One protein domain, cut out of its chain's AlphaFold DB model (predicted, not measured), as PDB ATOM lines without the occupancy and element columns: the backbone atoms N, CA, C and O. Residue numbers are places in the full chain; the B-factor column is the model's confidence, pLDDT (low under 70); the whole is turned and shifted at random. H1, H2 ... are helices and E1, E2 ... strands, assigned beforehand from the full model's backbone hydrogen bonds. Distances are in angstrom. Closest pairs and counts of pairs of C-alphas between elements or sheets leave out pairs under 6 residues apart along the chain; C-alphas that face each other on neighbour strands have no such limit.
ATOM      1  N   TYR A   3     192.853 132.886 159.251       94.62
ATOM      2  CA  TYR A   3     193.261 134.021 158.428       94.62
ATOM      3  C   TYR A   3     192.946 133.744 156.967       94.62
ATOM      4  O   TYR A   3     193.351 132.737 156.405       94.62
ATOM      5  N   VAL A   4     192.219 134.660 156.333       95.62
ATOM      6  CA  VAL A   4     191.743 134.463 154.964       95.62
ATOM      7  C   VAL A   4     192.226 135.597 154.089       95.62
ATOM      8  O   VAL A   4     192.011 136.767 154.404       95.62
ATOM      9  N   THR A   5     192.848 135.259 152.963       96.00
ATOM     10  CA  THR A   5     193.124 136.225 151.889       96.00
ATOM     11  C   THR A   5     192.020 136.173 150.837       96.00
ATOM     12  O   THR A   5     191.407 135.127 150.615       96.00
ATOM     13  N   GLY A   6     191.804 137.275 150.113       95.00
ATOM     14  CA  GLY A   6     190.854 137.284 148.995       95.00
ATOM     15  C   GLY A   6     191.191 136.227 147.940       95.00
ATOM     16  O   GLY A   6     190.301 135.564 147.412       95.00
ATOM     17  N   LYS A   7     192.484 136.005 147.667       95.50
ATOM     18  CA  LYS A   7     192.961 134.972 146.731       95.50
ATOM     19  C   LYS A   7     192.617 133.559 147.197       95.50
ATOM     20  O   LYS A   7     192.120 132.779 146.390       95.50
ATOM     21  N   GLN A   8     192.848 133.252 148.474       96.31
ATOM     22  CA  GLN A   8     192.497 131.956 149.054       96.31
ATOM     23  C   GLN A   8     190.988 131.729 148.977       96.31
ATOM     24  O   GLN A   8     190.560 130.708 148.454       96.31
ATOM     25  N   LEU A   9     190.176 132.711 149.387       96.88
ATOM     26  CA  LEU A   9     188.720 132.594 149.317       96.88
ATOM     27  C   LEU A   9     188.240 132.306 147.887       96.88
ATOM     28  O   LEU A   9     187.498 131.352 147.667       96.88
ATOM     29  N   ALA A  10     188.679 133.100 146.910       97.50
ATOM     30  CA  ALA A  10     188.248 132.925 145.528       97.50
ATOM     31  C   ALA A  10     188.740 131.605 144.912       97.50
ATOM     32  O   ALA A  10     187.982 130.944 144.205       97.50
ATOM     33  N   GLY A  11     189.981 131.199 145.202       97.62
ATOM     34  CA  GLY A  11     190.539 129.929 144.738       97.62
ATOM     35  C   GLY A  11     189.787 128.727 145.307       97.62
ATOM     36  O   GLY A  11     189.409 127.824 144.559       97.62
ATOM     37  N   THR A  12     189.492 128.743 146.607       97.69
ATOM     38  CA  THR A  12     188.749 127.666 147.270       97.69
ATOM     39  C   THR A  12     187.307 127.587 146.774       97.69
ATOM     40  O   THR A  12     186.809 126.484 146.545       97.69
ATOM     41  N   VAL A  13     186.646 128.727 146.539       97.94
ATOM     42  CA  VAL A  13     185.312 128.757 145.915       97.94
ATOM     43  C   VAL A  13     185.361 128.153 144.516       97.94
ATOM     44  O   VAL A  13     184.565 127.266 144.226       97.94
ATOM     45  N   ALA A  14     186.313 128.560 143.672       97.75
ATOM     46  CA  ALA A  14     186.429 128.027 142.317       97.75
ATOM     47  C   ALA A  14     186.680 126.514 142.303       97.75
ATOM     48  O   ALA A  14     186.032 125.786 141.554       97.75
ATOM     49  N   MET A  15     187.565 126.026 143.177       97.50
ATOM     50  CA  MET A  15     187.837 124.596 143.317       97.50
ATOM     51  C   MET A  15     186.566 123.808 143.659       97.50
ATOM     52  O   MET A  15     186.285 122.794 143.021       97.50
ATOM     53  N   TRP A  16     185.799 124.245 144.663       97.62
ATOM     54  CA  TRP A  16     184.588 123.532 145.078       97.62
ATOM     55  C   TRP A  16     183.443 123.666 144.086       97.62
ATOM     56  O   TRP A  16     182.739 122.685 143.864       97.62
ATOM     57  N   ALA A  17     183.300 124.825 143.449       96.50
ATOM     58  CA  ALA A  17     182.297 125.048 142.420       96.50
ATOM     59  C   ALA A  17     182.501 124.099 141.229       96.50
ATOM     60  O   ALA A  17     181.546 123.495 140.759       96.50
ATOM     61  N   VAL A  18     183.749 123.891 140.791       96.38
ATOM     62  CA  VAL A  18     184.073 122.908 139.743       96.38
ATOM     63  C   VAL A  18     183.835 121.475 140.223       96.38
ATOM     64  O   VAL A  18     183.264 120.677 139.491       96.38
ATOM     65  N   ARG A  19     184.223 121.134 141.460       94.38
ATOM     66  CA  ARG A  19     184.039 119.773 142.008       94.38
ATOM     67  C   ARG A  19     182.579 119.360 142.181       94.38
ATOM     68  O   ARG A  19     182.292 118.173 142.111       94.38
ATOM     69  N   GLN A  20     181.705 120.311 142.500       93.00
ATOM     70  CA  GLN A  20     180.283 120.062 142.740       93.00
ATOM     71  C   GLN A  20     179.423 120.315 141.503       93.00
ATOM     72  O   GLN A  20     178.224 120.062 141.543       93.00
ATOM     73  N   SER A  21     180.005 120.840 140.423       90.88
ATOM     74  CA  SER A  21     179.252 121.084 139.202       90.88
ATOM     75  C   SER A  21     178.846 119.749 138.570       90.88
ATOM     76  O   SER A  21     179.703 118.880 138.403       90.88
ATOM     77  N   PRO A  22     177.575 119.587 138.161       86.25
ATOM     78  CA  PRO A  22     177.169 118.457 137.324       86.25
ATOM     79  C   PRO A  22     177.757 118.546 135.901       86.25
ATOM     80  O   PRO A  22     177.717 117.580 135.143       86.25
ATOM     81  N   TYR A  23     178.350 119.690 135.546       85.38
ATOM     82  CA  TYR A  23     179.048 119.930 134.286       85.38
ATOM     83  C   TYR A  23     180.556 120.085 134.510       85.38
ATOM     84  O   TYR A  23     181.060 120.036 135.627       85.38
ATOM     85  N   GLN A  24     181.303 120.332 133.431       86.38
ATOM     86  CA  GLN A  24     182.748 120.561 133.516       86.38
ATOM     87  C   GLN A  24     183.106 121.788 134.375       86.38
ATOM     88  O   GLN A  24     184.096 121.763 135.104       86.38
ATOM     89  N   THR A  25     182.316 122.862 134.278       92.06
ATOM     90  CA  THR A  25     182.454 124.095 135.065       92.06
ATOM     91  C   THR A  25     181.096 124.783 135.201       92.06
ATOM     92  O   THR A  25     180.323 124.754 134.240       92.06
ATOM     93  N   PRO A  26     180.811 125.463 136.321       93.44
ATOM     94  CA  PRO A  26     179.602 126.264 136.443       93.44
ATOM     95  C   PRO A  26     179.671 127.529 135.579       93.44
ATOM     96  O   PRO A  26     180.744 128.097 135.354       93.44
ATOM     97  N   ASP A  27     178.509 127.983 135.112       93.25
ATOM     98  CA  ASP A  27     178.405 129.148 134.234       93.25
ATOM     99  C   ASP A  27     178.856 130.421 134.965       93.25
ATOM    100  O   ASP A  27     178.536 130.623 136.137       93.25
ATOM    101  N   ASN A  28     179.564 131.316 134.270       96.19
ATOM    102  CA  ASN A  28     180.028 132.604 134.813       96.19
ATOM    103  C   ASN A  28     180.952 132.493 136.043       96.19
ATOM    104  O   ASN A  28     181.016 133.413 136.865       96.19
ATOM    105  N   LEU A  29     181.683 131.382 136.188       96.94
ATOM    106  CA  LEU A  29     182.646 131.191 137.278       96.94
ATOM    107  C   LEU A  29     183.668 132.332 137.383       96.94
ATOM    108  O   LEU A  29     183.989 132.779 138.483       96.94
ATOM    109  N   ASP A  30     184.156 132.832 136.252       97.44
ATOM    110  CA  ASP A  30     185.081 133.962 136.175       97.44
ATOM    111  C   ASP A  30     184.479 135.252 136.762       97.44
ATOM    112  O   ASP A  30     185.149 135.960 137.522       97.44
ATOM    113  N   LEU A  31     183.200 135.525 136.483       97.75
ATOM    114  CA  LEU A  31     182.480 136.674 137.033       97.75
ATOM    115  C   LEU A  31     182.297 136.545 138.546       97.75
ATOM    116  O   LEU A  31     182.506 137.525 139.265       97.75
ATOM    117  N   VAL A  32     181.955 135.349 139.038       97.94
ATOM    118  CA  VAL A  32     181.828 135.084 140.481       97.94
ATOM    119  C   VAL A  32     183.172 135.292 141.180       97.94
ATOM    120  O   VAL A  32     183.246 136.023 142.166       97.94
ATOM    121  N   VAL A  33     184.254 134.729 140.639       97.88
ATOM    122  CA  VAL A  33     185.617 134.888 141.174       97.88
ATOM    123  C   VAL A  33     186.037 136.359 141.221       97.88
ATOM    124  O   VAL A  33     186.582 136.806 142.235       97.88
ATOM    125  N   ARG A  34     185.757 137.136 140.168       97.25
ATOM    126  CA  ARG A  34     186.053 138.575 140.137       97.25
ATOM    127  C   ARG A  34     185.256 139.341 141.194       97.25
ATOM    128  O   ARG A  34     185.843 140.109 141.955       97.25
ATOM    129  N   GLN A  35     183.952 139.087 141.300       97.75
ATOM    130  CA  GLN A  35     183.095 139.749 142.287       97.75
ATOM    131  C   GLN A  35     183.477 139.404 143.731       97.75
ATOM    132  O   GLN A  35     183.360 140.259 144.607       97.75
ATOM    133  N   ILE A  36     183.975 138.190 143.997       96.81
ATOM    134  CA  ILE A  36     184.529 137.838 145.313       96.81
ATOM    135  C   ILE A  36     185.699 138.763 145.656       96.81
ATOM    136  O   ILE A  36     185.721 139.296 146.760       96.81
ATOM    137  N   GLN A  37     186.641 138.986 144.730       94.06
ATOM    138  CA  GLN A  37     187.778 139.887 144.969       94.06
ATOM    139  C   GLN A  37     187.326 141.331 145.214       94.06
ATOM    140  O   GLN A  37     187.832 141.978 146.123       94.06
ATOM    141  N   GLU A  38     186.359 141.826 144.439       94.94
ATOM    142  CA  GLU A  38     185.823 143.190 144.580       94.94
ATOM    143  C   GLU A  38     185.096 143.400 145.918       94.94
ATOM    144  O   GLU A  38     185.185 144.467 146.524       94.94
ATOM    145  N   LYS A  39     184.377 142.377 146.392       94.81
ATOM    146  CA  LYS A  39     183.623 142.410 147.655       94.81
ATOM    147  C   LYS A  39     184.476 142.031 148.867       94.81
ATOM    148  O   LYS A  39     184.023 142.191 150.004       94.81
ATOM    149  N   PHE A  40     185.686 141.518 148.653       94.44
ATOM    150  CA  PHE A  40     186.597 141.149 149.725       94.44
ATOM    151  C   PHE A  40     187.150 142.409 150.396       94.44
ATOM    152  O   PHE A  40     187.982 143.125 149.846       94.44
ATOM    153  N   ALA A  41     186.683 142.673 151.613       91.50
ATOM    154  CA  ALA A  41     187.071 143.836 152.399       91.50
ATOM    155  C   ALA A  41     187.960 143.397 153.574       91.50
ATOM    156  O   ALA A  41     187.418 142.964 154.593       91.50
ATOM    157  N   PRO A  42     189.299 143.461 153.458       89.50
ATOM    158  CA  PRO A  42     190.195 143.055 154.536       89.50
ATOM    159  C   PRO A  42     190.041 143.948 155.772       89.50
ATOM    160  O   PRO A  42     189.797 145.148 155.658       89.50
ATOM    161  N   ASN A  43     190.226 143.366 156.961       87.38
ATOM    162  CA  ASN A  43     190.143 144.069 158.250       87.38
ATOM    163  C   ASN A  43     191.492 144.129 158.987       87.38
ATOM    164  O   ASN A  43     191.556 144.555 160.138       87.38
ATOM    165  N   THR A  44     192.567 143.715 158.318       87.19
ATOM    166  CA  THR A  44     193.939 143.753 158.828       87.19
ATOM    167  C   THR A  44     194.839 144.564 157.898       87.19
ATOM    168  O   THR A  44     194.580 144.677 156.698       87.19
ATOM    169  N   SER A  45     195.949 145.079 158.431       84.56
ATOM    170  CA  SER A  45     196.976 145.807 157.665       84.56
ATOM    171  C   SER A  45     197.669 144.959 156.592       84.56
ATOM    172  O   SER A  45     198.291 145.507 155.688       84.56
ATOM    173  N   PHE A  46     197.555 143.632 156.673       87.56
ATOM    174  CA  PHE A  46     198.163 142.679 155.744       87.56
ATOM    175  C   PHE A  46     197.223 142.242 154.610       87.56
ATOM    176  O   PHE A  46     197.549 141.327 153.860       87.56
ATOM    177  N   GLY A  47     196.044 142.864 154.480       91.06
ATOM    178  CA  GLY A  47     195.090 142.506 153.428       91.06
ATOM    179  C   GLY A  47     194.365 141.178 153.680       91.06
ATOM    180  O   GLY A  47     193.904 140.540 152.735       91.06
ATOM    181  N   MET A  48     194.257 140.763 154.944       94.19
ATOM    182  CA  MET A  48     193.557 139.547 155.365       94.19
ATOM    183  C   MET A  48     192.291 139.868 156.156       94.19
ATOM    184  O   MET A  48     192.161 140.950 156.741       94.19
ATOM    185  N   LEU A  49     191.393 138.891 156.208       94.62
ATOM    186  CA  LEU A  49     190.322 138.813 157.185       94.62
ATOM    187  C   LEU A  49     190.665 137.818 158.277       94.62
ATOM    188  O   LEU A  49     191.202 136.750 158.003       94.62
ATOM    189  N   MET A  50     190.317 138.179 159.504       94.75
ATOM    190  CA  MET A  50     190.524 137.346 160.678       94.75
ATOM    191  C   MET A  50     189.182 136.879 161.241       94.75
ATOM    192  O   MET A  50     188.289 137.696 161.476       94.75
ATOM    193  N   PHE A  51     189.070 135.576 161.494       94.75
ATOM    194  CA  PHE A  51     187.900 134.952 162.105       94.75
ATOM    195  C   PHE A  51     188.305 134.153 163.346       94.75
ATOM    196  O   PHE A  51     189.296 133.423 163.344       94.75
ATOM    197  N   GLU A  52     187.525 134.275 164.418       93.19
ATOM    198  CA  GLU A  52     187.758 133.515 165.653       93.19
ATOM    199  C   GLU A  52     187.322 132.050 165.512       93.19
ATOM    200  O   GLU A  52     187.975 131.152 166.042       93.19
ATOM    201  N   GLU A  53     186.265 131.799 164.732       93.94
ATOM    202  CA  GLU A  53     185.597 130.504 164.618       93.94
ATOM    203  C   GLU A  53     185.229 130.180 163.165       93.94
ATOM    204  O   GLU A  53     184.851 131.054 162.383       93.94
ATOM    205  N   SER A  54     185.209 128.893 162.811       92.88
ATOM    206  CA  SER A  54     184.797 128.444 161.471       92.88
ATOM    207  C   SER A  54     183.347 128.842 161.132       92.88
ATOM    208  O   SER A  54     183.023 129.162 159.987       92.88
ATOM    209  N   ASN A  55     182.471 128.947 162.138       94.44
ATOM    210  CA  ASN A  55     181.094 129.412 161.957       94.44
ATOM    211  C   ASN A  55     180.996 130.894 161.556       94.44
ATOM    212  O   ASN A  55     180.069 131.272 160.835       94.44
ATOM    213  N   SER A  56     181.903 131.764 162.018       95.56
ATOM    214  CA  SER A  56     181.914 133.165 161.573       95.56
ATOM    215  C   SER A  56     182.456 133.287 160.150       95.56
ATOM    216  O   SER A  56     181.861 134.019 159.356       95.56
ATOM    217  N   LEU A  57     183.462 132.483 159.788       95.81
ATOM    218  CA  LEU A  57     183.917 132.353 158.405       95.81
ATOM    219  C   LEU A  57     182.786 131.876 157.483       95.81
ATOM    220  O   LEU A  57     182.506 132.529 156.483       95.81
ATOM    221  N   ARG A  58     182.079 130.791 157.825       96.44
ATOM    222  CA  ARG A  58     180.971 130.274 157.001       96.44
ATOM    223  C   ARG A  58     179.882 131.322 156.777       96.44
ATOM    224  O   ARG A  58     179.441 131.509 155.648       96.44
ATOM    225  N   ARG A  59     179.475 132.041 157.830       97.06
ATOM    226  CA  ARG A  59     178.490 133.134 157.714       97.06
ATOM    227  C   ARG A  59     178.981 134.253 156.796       97.06
ATOM    228  O   ARG A  59     178.194 134.793 156.025       97.06
ATOM    229  N   TYR A  60     180.267 134.588 156.861       96.38
ATOM    230  CA  TYR A  60     180.869 135.578 155.974       96.38
ATOM    231  C   TYR A  60     180.902 135.111 154.513       96.38
ATOM    232  O   TYR A  60     180.465 135.856 153.636       96.38
ATOM    233  N   VAL A  61     181.350 133.876 154.260       96.56
ATOM    234  CA  VAL A  61     181.354 133.252 152.926       96.56
ATOM    235  C   VAL A  61     179.945 133.274 152.338       96.56
ATOM    236  O   VAL A  61     179.748 133.818 151.257       96.56
ATOM    237  N   SER A  62     178.956 132.791 153.095       97.50
ATOM    238  CA  SER A  62     177.545 132.793 152.700       97.50
ATOM    239  C   SER A  62     177.048 134.196 152.345       97.50
ATOM    240  O   SER A  62     176.502 134.420 151.266       97.50
ATOM    241  N   LYS A  63     177.320 135.188 153.206       97.38
ATOM    242  CA  LYS A  63     176.932 136.587 152.978       97.38
ATOM    243  C   LYS A  63     177.521 137.150 151.683       97.38
ATOM    244  O   LYS A  63     176.815 137.847 150.955       97.38
ATOM    245  N   ILE A  64     178.802 136.902 151.411       96.75
ATOM    246  CA  ILE A  64     179.445 137.399 150.192       96.75
ATOM    247  C   ILE A  64     178.894 136.700 148.963       96.75
ATOM    248  O   ILE A  64     178.451 137.386 148.041       96.75
ATOM    249  N   LEU A  65     178.898 135.368 148.954       97.62
ATOM    250  CA  LEU A  65     178.531 134.592 147.775       97.62
ATOM    251  C   LEU A  65     177.067 134.809 147.400       97.62
ATOM    252  O   LEU A  65     176.769 135.110 146.250       97.62
ATOM    253  N   ARG A  66     176.154 134.807 148.374       97.62
ATOM    254  CA  ARG A  66     174.724 135.054 148.122       97.62
ATOM    255  C   ARG A  66     174.415 136.486 147.678       97.62
ATOM    256  O   ARG A  66     173.316 136.750 147.203       97.62
ATOM    257  N   SER A  67     175.369 137.415 147.790       97.44
ATOM    258  CA  SER A  67     175.254 138.762 147.209       97.44
ATOM    259  C   SER A  67     175.663 138.837 145.730       97.44
ATOM    260  O   SER A  67     175.634 139.928 145.155       97.44
ATOM    261  N   ILE A  68     176.100 137.719 145.141       97.75
ATOM    262  CA  ILE A  68     176.521 137.591 143.745       97.75
ATOM    263  C   ILE A  68     175.393 136.878 142.980       97.75
ATOM    264  O   ILE A  68     175.168 135.689 143.213       97.75
ATOM    265  N   PRO A  69     174.666 137.564 142.079       96.94
ATOM    266  CA  PRO A  69     173.532 136.970 141.369       96.94
ATOM    267  C   PRO A  69     173.890 135.702 140.586       96.94
ATOM    268  O   PRO A  69     173.127 134.741 140.582       96.94
ATOM    269  N   GLU A  70     175.061 135.679 139.949       96.75
ATOM    270  CA  GLU A  70     175.543 134.545 139.155       96.75
ATOM    271  C   GLU A  70     175.795 133.299 140.009       96.75
ATOM    272  O   GLU A  70     175.555 132.193 139.544       96.75
ATOM    273  N   TYR A  71     176.222 133.479 141.261       97.19
ATOM    274  CA  TYR A  71     176.419 132.381 142.205       97.19
ATOM    275  C   TYR A  71     175.086 131.751 142.617       97.19
ATOM    276  O   TYR A  71     174.961 130.532 142.647       97.19
ATOM    277  N   VAL A  72     174.074 132.578 142.906       96.31
ATOM    278  CA  VAL A  72     172.751 132.084 143.324       96.31
ATOM    279  C   VAL A  72     172.119 131.224 142.226       96.31
ATOM    280  O   VAL A  72     171.548 130.181 142.526       96.31
ATOM    281  N   LYS A  73     172.313 131.607 140.960       93.94
ATOM    282  CA  LYS A  73     171.825 130.861 139.791       93.94
ATOM    283  C   LYS A  73     172.432 129.470 139.627       93.94
ATOM    284  O   LYS A  73     171.888 128.663 138.887       93.94
ATOM    285  N   TRP A  74     173.543 129.150 140.290       94.06
ATOM    286  CA  TRP A  74     174.090 127.788 140.249       94.06
ATOM    287  C   TRP A  74     173.206 126.760 140.958       94.06
ATOM    288  O   TRP A  74     173.417 125.561 140.780       94.06
ATOM    289  N   ASN A  75     172.244 127.220 141.761       91.50
ATOM    290  CA  ASN A  75     171.239 126.371 142.386       91.50
ATOM    291  C   ASN A  75     170.027 126.100 141.482       91.50
ATOM    292  O   ASN A  75     169.198 125.263 141.825       91.50
ATOM    293  N   ASP A  76     169.926 126.788 140.342       87.62
ATOM    294  CA  ASP A  76     168.829 126.599 139.402       87.62
ATOM    295  C   ASP A  76     169.123 125.393 138.498       87.62
ATOM    296  O   ASP A  76     170.243 125.210 138.011       87.62
ATOM    297  N   ARG A  77     168.098 124.577 138.234       81.62
ATOM    298  CA  ARG A  77     168.183 123.495 137.245       81.62
ATOM    299  C   ARG A  77     168.245 124.080 135.839       81.62
ATOM    300  O   ARG A  77     167.468 124.976 135.502       81.62
ATOM    301  N   LYS A  78     169.113 123.545 134.977       77.75
ATOM    302  CA  LYS A  78     169.270 124.075 133.610       77.75
ATOM    303  C   LYS A  78     168.104 123.728 132.688       77.75
ATOM    304  O   LYS A  78     167.828 124.488 131.762       77.75
ATOM    305  N   ASN A  79     167.388 122.634 132.946       72.62
ATOM    306  CA  ASN A  79     166.224 122.247 132.143       72.62
ATOM    307  C   ASN A  79     164.945 123.050 132.447       72.62
ATOM    308  O   ASN A  79     163.918 122.813 131.808       72.62
ATOM    309  N   GLY A  80     164.973 123.980 133.412       65.31
ATOM    310  CA  GLY A  80     163.802 124.770 133.806       65.31
ATOM    311  C   GLY A  80     162.687 123.949 134.464       65.31
ATOM    312  O   GLY A  80     161.536 124.387 134.512       65.31
ATOM    313  N   ASN A  81     162.991 122.734 134.933       67.50
ATOM    314  CA  ASN A  81     162.037 121.893 135.639       67.50
ATOM    315  C   ASN A  81     161.911 122.321 137.110       67.50
ATOM    316  O   ASN A  81     162.579 121.779 137.995       67.50
ATOM    317  N   ASP A  82     160.986 123.242 137.370       67.56
ATOM    318  CA  ASP A  82     160.682 123.763 138.712       67.56
ATOM    319  C   ASP A  82     159.699 122.881 139.505       67.56
ATOM    320  O   ASP A  82     159.154 123.298 140.533       67.56
ATOM    321  N   ALA A  83     159.414 121.657 139.041       70.75
ATOM    322  CA  ALA A  83     158.493 120.776 139.744       70.75
ATOM    323  C   ALA A  83     159.027 120.467 141.162       70.75
ATOM    324  O   ALA A  83     160.164 120.000 141.306       70.75
ATOM    325  N   PRO A  84     158.209 120.657 142.220       66.44
ATOM    326  CA  PRO A  84     158.644 120.471 143.607       66.44
ATOM    327  C   PRO A  84     158.951 119.007 143.941       66.44
ATOM    328  O   PRO A  84     159.600 118.717 144.942       66.44
ATOM    329  N   LEU A  85     158.471 118.077 143.113       61.66
ATOM    330  CA  LEU A  85     158.663 116.644 143.254       61.66
ATOM    331  C   LEU A  85     159.029 116.073 141.884       61.66
ATOM    332  O   LEU A  85     158.271 116.223 140.927       61.66
ATOM    333  N   LYS A  86     160.170 115.387 141.809       62.38
ATOM    334  CA  LYS A  86     160.544 114.560 140.661       62.38
ATOM    335  C   LYS A  86     160.337 113.100 141.049       62.38
ATOM    336  O   LYS A  86     160.840 112.655 142.078       62.38
ATOM    337  N   PHE A  87     159.565 112.372 140.250       62.44
ATOM    338  CA  PHE A  87     159.411 110.932 140.422       62.44
ATOM    339  C   PHE A  87     160.672 110.262 139.872       62.44
ATOM    340  O   PHE A  87     160.996 110.475 138.707       62.44
ATOM    341  N   SER A  88     161.389 109.509 140.704       60.03
ATOM    342  CA  SER A  88     162.523 108.693 140.270       60.03
ATOM    343  C   SER A  88     162.149 107.213 140.294       60.03
ATOM    344  O   SER A  88     161.465 106.732 141.201       60.03
ATOM    345  N   SER A  89     162.567 106.487 139.266       60.88
ATOM    346  CA  SER A  89     162.407 105.044 139.119       60.88
ATOM    347  C   SER A  89     163.738 104.342 139.368       60.88
ATOM    348  O   SER A  89     164.801 104.856 139.038       60.88
ATOM    349  N   ALA A  90     163.690 103.108 139.873       58.84
ATOM    350  CA  ALA A  90     164.875 102.251 139.990       58.84
ATOM    351  C   ALA A  90     165.506 101.890 138.626       58.84
ATOM    352  O   ALA A  90     166.601 101.333 138.587       58.84
ATOM    353  N   TYR A  91     164.806 102.180 137.526       70.81
ATOM    354  CA  TYR A  91     165.268 101.980 136.152       70.81
ATOM    355  C   TYR A  91     165.738 103.273 135.475       70.81
ATOM    356  O   TYR A  91     166.083 103.228 134.293       70.81
ATOM    357  N   ASP A  92     165.733 104.409 136.178       61.97
ATOM    358  CA  ASP A  92     166.271 105.644 135.617       61.97
ATOM    359  C   ASP A  92     167.784 105.479 135.410       61.97
ATOM    360  O   ASP A  92     168.518 105.027 136.292       61.97
ATOM    361  N   LEU A  93     168.246 105.817 134.205       61.41
ATOM    362  CA  LEU A  93     169.669 105.955 133.896       61.41
ATOM    363  C   LEU A  93     170.295 107.014 134.830       61.41
ATOM    364  O   LEU A  93     169.548 107.827 135.383       61.41
ATOM    365  N   PRO A  94     171.635 107.028 135.032       62.88
ATOM    366  CA  PRO A  94     172.292 108.110 135.769       62.88
ATOM    367  C   PRO A  94     171.724 109.456 135.313       62.88
ATOM    368  O   PRO A  94     171.600 109.684 134.109       62.88
ATOM    369  N   GLY A  95     171.274 110.246 136.294       62.47
ATOM    370  CA  GLY A  95     170.383 111.384 136.082       62.47
ATOM    371  C   GLY A  95     170.896 112.336 135.009       62.47
ATOM    372  O   GLY A  95     172.102 112.531 134.869       62.47
ATOM    373  N   ASP A  96     169.965 112.898 134.239       67.88
ATOM    374  CA  ASP A  96     170.259 113.992 133.320       67.88
ATOM    375  C   ASP A  96     170.946 115.126 134.109       67.88
ATOM    376  O   ASP A  96     170.340 115.622 135.064       67.88
ATOM    377  N   PRO A  97     172.183 115.533 133.758       65.12
ATOM    378  CA  PRO A  97     172.886 116.628 134.427       65.12
ATOM    379  C   PRO A  97     172.071 117.925 134.480       65.12
ATOM    380  O   PRO A  97     172.299 118.754 135.356       65.12
ATOM    381  N   ASP A  98     171.109 118.093 133.568       66.62
ATOM    382  CA  ASP A  98     170.223 119.252 133.519       66.62
ATOM    383  C   ASP A  98     169.168 119.279 134.639       66.62
ATOM    384  O   ASP A  98     168.587 120.339 134.899       66.62
ATOM    385  N   ASP A  99     168.939 118.152 135.322       67.12
ATOM    386  CA  ASP A  99     168.129 118.064 136.545       67.12
ATOM    387  C   ASP A  99     168.930 118.322 137.833       67.12
ATOM    388  O   ASP A  99     168.329 118.493 138.905       67.12
ATOM    389  N   ASP A 100     170.260 118.356 137.731       77.19
ATOM    390  CA  ASP A 100     171.179 118.578 138.841       77.19
ATOM    391  C   ASP A 100     171.575 120.060 138.957       77.19
ATOM    392  O   ASP A 100     171.480 120.858 138.023       77.19
ATOM    393  N   PHE A 101     172.019 120.445 140.151       86.94
ATOM    394  CA  PHE A 101     172.429 121.807 140.483       86.94
ATOM    395  C   PHE A 101     173.477 121.787 141.598       86.94
ATOM    396  O   PHE A 101     173.678 120.776 142.276       86.94
ATOM    397  N   ILE A 102     174.147 122.917 141.815       90.75
ATOM    398  CA  ILE A 102     175.087 123.059 142.926       90.75
ATOM    399  C   ILE A 102     174.299 123.375 144.200       90.75
ATOM    400  O   ILE A 102     173.619 124.401 144.292       90.75
ATOM    401  N   ASP A 103     174.424 122.520 145.213       93.12
ATOM    402  CA  ASP A 103     173.967 122.824 146.569       93.12
ATOM    403  C   ASP A 103     174.863 123.918 147.175       93.12
ATOM    404  O   ASP A 103     176.008 123.682 147.573       93.12
ATOM    405  N   LEU A 104     174.332 125.142 147.233       95.69
ATOM    406  CA  LEU A 104     175.068 126.314 147.706       95.69
ATOM    407  C   LEU A 104     175.448 126.204 149.186       95.69
ATOM    408  O   LEU A 104     176.523 126.655 149.582       95.69
ATOM    409  N   ASP A 105     174.609 125.580 150.015       94.94
ATOM    410  CA  ASP A 105     174.895 125.418 151.440       94.94
ATOM    411  C   ASP A 105     176.015 124.400 151.671       94.94
ATOM    412  O   ASP A 105     176.873 124.604 152.546       94.94
ATOM    413  N   ALA A 106     176.041 123.333 150.867       95.00
ATOM    414  CA  ALA A 106     177.134 122.371 150.842       95.00
ATOM    415  C   ALA A 106     178.434 123.004 150.321       95.00
ATOM    416  O   ALA A 106     179.500 122.795 150.912       95.00
ATOM    417  N   LEU A 107     178.368 123.816 149.261       96.94
ATOM    418  CA  LEU A 107     179.509 124.575 148.745       96.94
ATOM    419  C   LEU A 107     180.085 125.510 149.811       96.94
ATOM    420  O   LEU A 107     181.274 125.424 150.119       96.94
ATOM    421  N   GLU A 108     179.254 126.348 150.430       97.69
ATOM    422  CA  GLU A 108     179.656 127.287 151.486       97.69
ATOM    423  C   GLU A 108     180.303 126.571 152.676       97.69
ATOM    424  O   GLU A 108     181.328 127.018 153.201       97.69
ATOM    425  N   GLY A 109     179.726 125.438 153.091       96.19
ATOM    426  CA  GLY A 109     180.273 124.603 154.156       96.19
ATOM    427  C   GLY A 109     181.646 124.029 153.804       96.19
ATOM    428  O   GLY A 109     182.574 124.104 154.610       96.19
ATOM    429  N   ASN A 110     181.797 123.504 152.589       97.06
ATOM    430  CA  ASN A 110     183.046 122.917 152.117       97.06
ATOM    431  C   ASN A 110     184.156 123.962 151.943       97.06
ATOM    432  O   ASN A 110     185.302 123.707 152.329       97.06
ATOM    433  N   VAL A 111     183.821 125.154 151.446       97.25
ATOM    434  CA  VAL A 111     184.748 126.290 151.348       97.25
ATOM    435  C   VAL A 111     185.239 126.705 152.731       97.25
ATOM    436  O   VAL A 111     186.448 126.746 152.961       97.25
ATOM    437  N   ALA A 112     184.321 126.956 153.668       96.50
ATOM    438  CA  ALA A 112     184.685 127.365 155.022       96.50
ATOM    439  C   ALA A 112     185.536 126.299 155.726       96.50
ATOM    440  O   ALA A 112     186.536 126.635 156.364       96.50
ATOM    441  N   ARG A 113     185.182 125.015 155.572       95.44
ATOM    442  CA  ARG A 113     185.936 123.897 156.147       95.44
ATOM    443  C   ARG A 113     187.344 123.798 155.575       95.44
ATOM    444  O   ARG A 113     188.269 123.640 156.356       95.44
ATOM    445  N   SER A 114     187.493 123.918 154.255       96.25
ATOM    446  CA  SER A 114     188.797 123.802 153.586       96.25
ATOM    447  C   SER A 114     189.742 124.912 154.032       96.25
ATOM    448  O   SER A 114     190.853 124.627 154.455       96.25
ATOM    449  N   ILE A 115     189.254 126.157 154.054       95.50
ATOM    450  CA  ILE A 115     190.023 127.302 154.559       95.50
ATOM    451  C   ILE A 115     190.396 127.098 156.036       95.50
ATOM    452  O   ILE A 115     191.531 127.338 156.416       95.50
ATOM    453  N   SER A 116     189.464 126.615 156.866       92.62
ATOM    454  CA  SER A 116     189.723 126.412 158.304       92.62
ATOM    455  C   SER A 116     190.675 125.246 158.611       92.62
ATOM    456  O   SER A 116     191.134 125.151 159.742       92.62
ATOM    457  N   SER A 117     190.884 124.315 157.673       85.06
ATOM    458  CA  SER A 117     191.752 123.137 157.851       85.06
ATOM    459  C   SER A 117     193.148 123.295 157.247       85.06
ATOM    460  O   SER A 117     193.983 122.416 157.436       85.06
ATOM    461  N   GLU A 118     193.361 124.350 156.459       66.12
ATOM    462  CA  GLU A 118     194.657 124.697 155.861       66.12
ATOM    463  C   GLU A 118     195.518 125.591 156.776       66.12
ATOM    464  O   GLU A 118     196.709 125.738 156.505       66.12
ATOM    465  N   ASP A 119     194.927 126.132 157.851       50.09
ATOM    466  CA  ASP A 119     195.593 126.825 158.971       50.09
ATOM    467  C   ASP A 119     195.943 125.845 160.110       50.09
ATOM    468  O   ASP A 119     197.027 126.006 160.720       50.09
TER     469      ASP A 119
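What this domain is: This is residues 3 to 119 of the 119 residues of an uncharacterized protein of Rhizobium mesoamericanum STM3625 (UniProt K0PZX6). This is a cluster of mostly crossed helices with a small two-strand ribbon, E1 and E2, at one end and a long loop, residues 76 to 103, at the other, where residues 87 to 94 stick out. H5 crosses both H1 and H3; H2 folds back beside H1 as a helical hairpin, and short H4 meets H2 and the start of H5. The printed part has 117 residues, with five named helices and two named strands in the order E1 H1 H2 E2 H3 H4 H5; the sheet, E1 - E2, is antiparallel and the class is mostly helix. It is only just compact, close to loose, with a radius of gyration of the C-alphas of 16.1 A and spans of 57 by 25 by 23 A, the loop adding to the length.

How they stand to each other: Begin at the sheet, where E1, residues 3 to 5, and E2, residues 48 to 51, are antiparallel neighbours; N 4 and O 49, and N 49 and O 4, are each 2.9 A apart, within hydrogen-bond range. Next look at H3, residues 54 to 65: its closest C-alpha pair with E2 is Leu 57 and Phe 51, 6.0 A apart. H3 touches H5, residues 104 to 117, at a steep tilt of 47 degrees, opposite ways, with C-alphas 58 and 112 closest at 5.1 A. H5 touches H1, residues 6 to 20, at a steep tilt of 52 degrees, opposite ways; C-alphas 12 and 111 are closest, 5.9 A. H1 and H2, residues 29 to 39, touch as a helical hairpin at a shallow tilt of 29 degrees, with C-alphas 10 and 33 closest at 5.5 A. H4, residues 69 to 75, only just touches H2, with 3 pairs of C-alphas within 8 A, the closest 71 and 32 at 6.3 A. H4 also only just touches H5, through residue 104 alone, with 3 pairs within 8 A, the closest C-alphas 75 and 104 at 6.6 A. H2 and H5 are apart. Every O i to N i+4 pair is within hydrogen-bond range in H1, H2, H3 and H5; in H4 it is 1 of 3, beside 3 of 4 O i to N i+3 pairs.

Where its parts are: Find C-alpha 3 at (193.261, 134.021, 158.428), where E1 begins. H1 starts at C-alpha 6, (190.854, 137.284, 148.995), and runs 21.2 A; H2 measures 15.3 A, H3 16.3 A. H5 runs 19.8 A to C-alpha 117 at (191.752, 123.137, 157.851). E1, E2 and H4 are shorter.

The domain as a whole: The C-alphas of Ser 45 and Tyr 91, 58.2 A apart, are the two farthest apart. The printed part has no cut, and its long link is H4 to H5, 28 residues. Mean pLDDT of the printed part is 88.2; residues 80 to 82, 84 to 90, 92 to 99 and 118 to 119 are under 70.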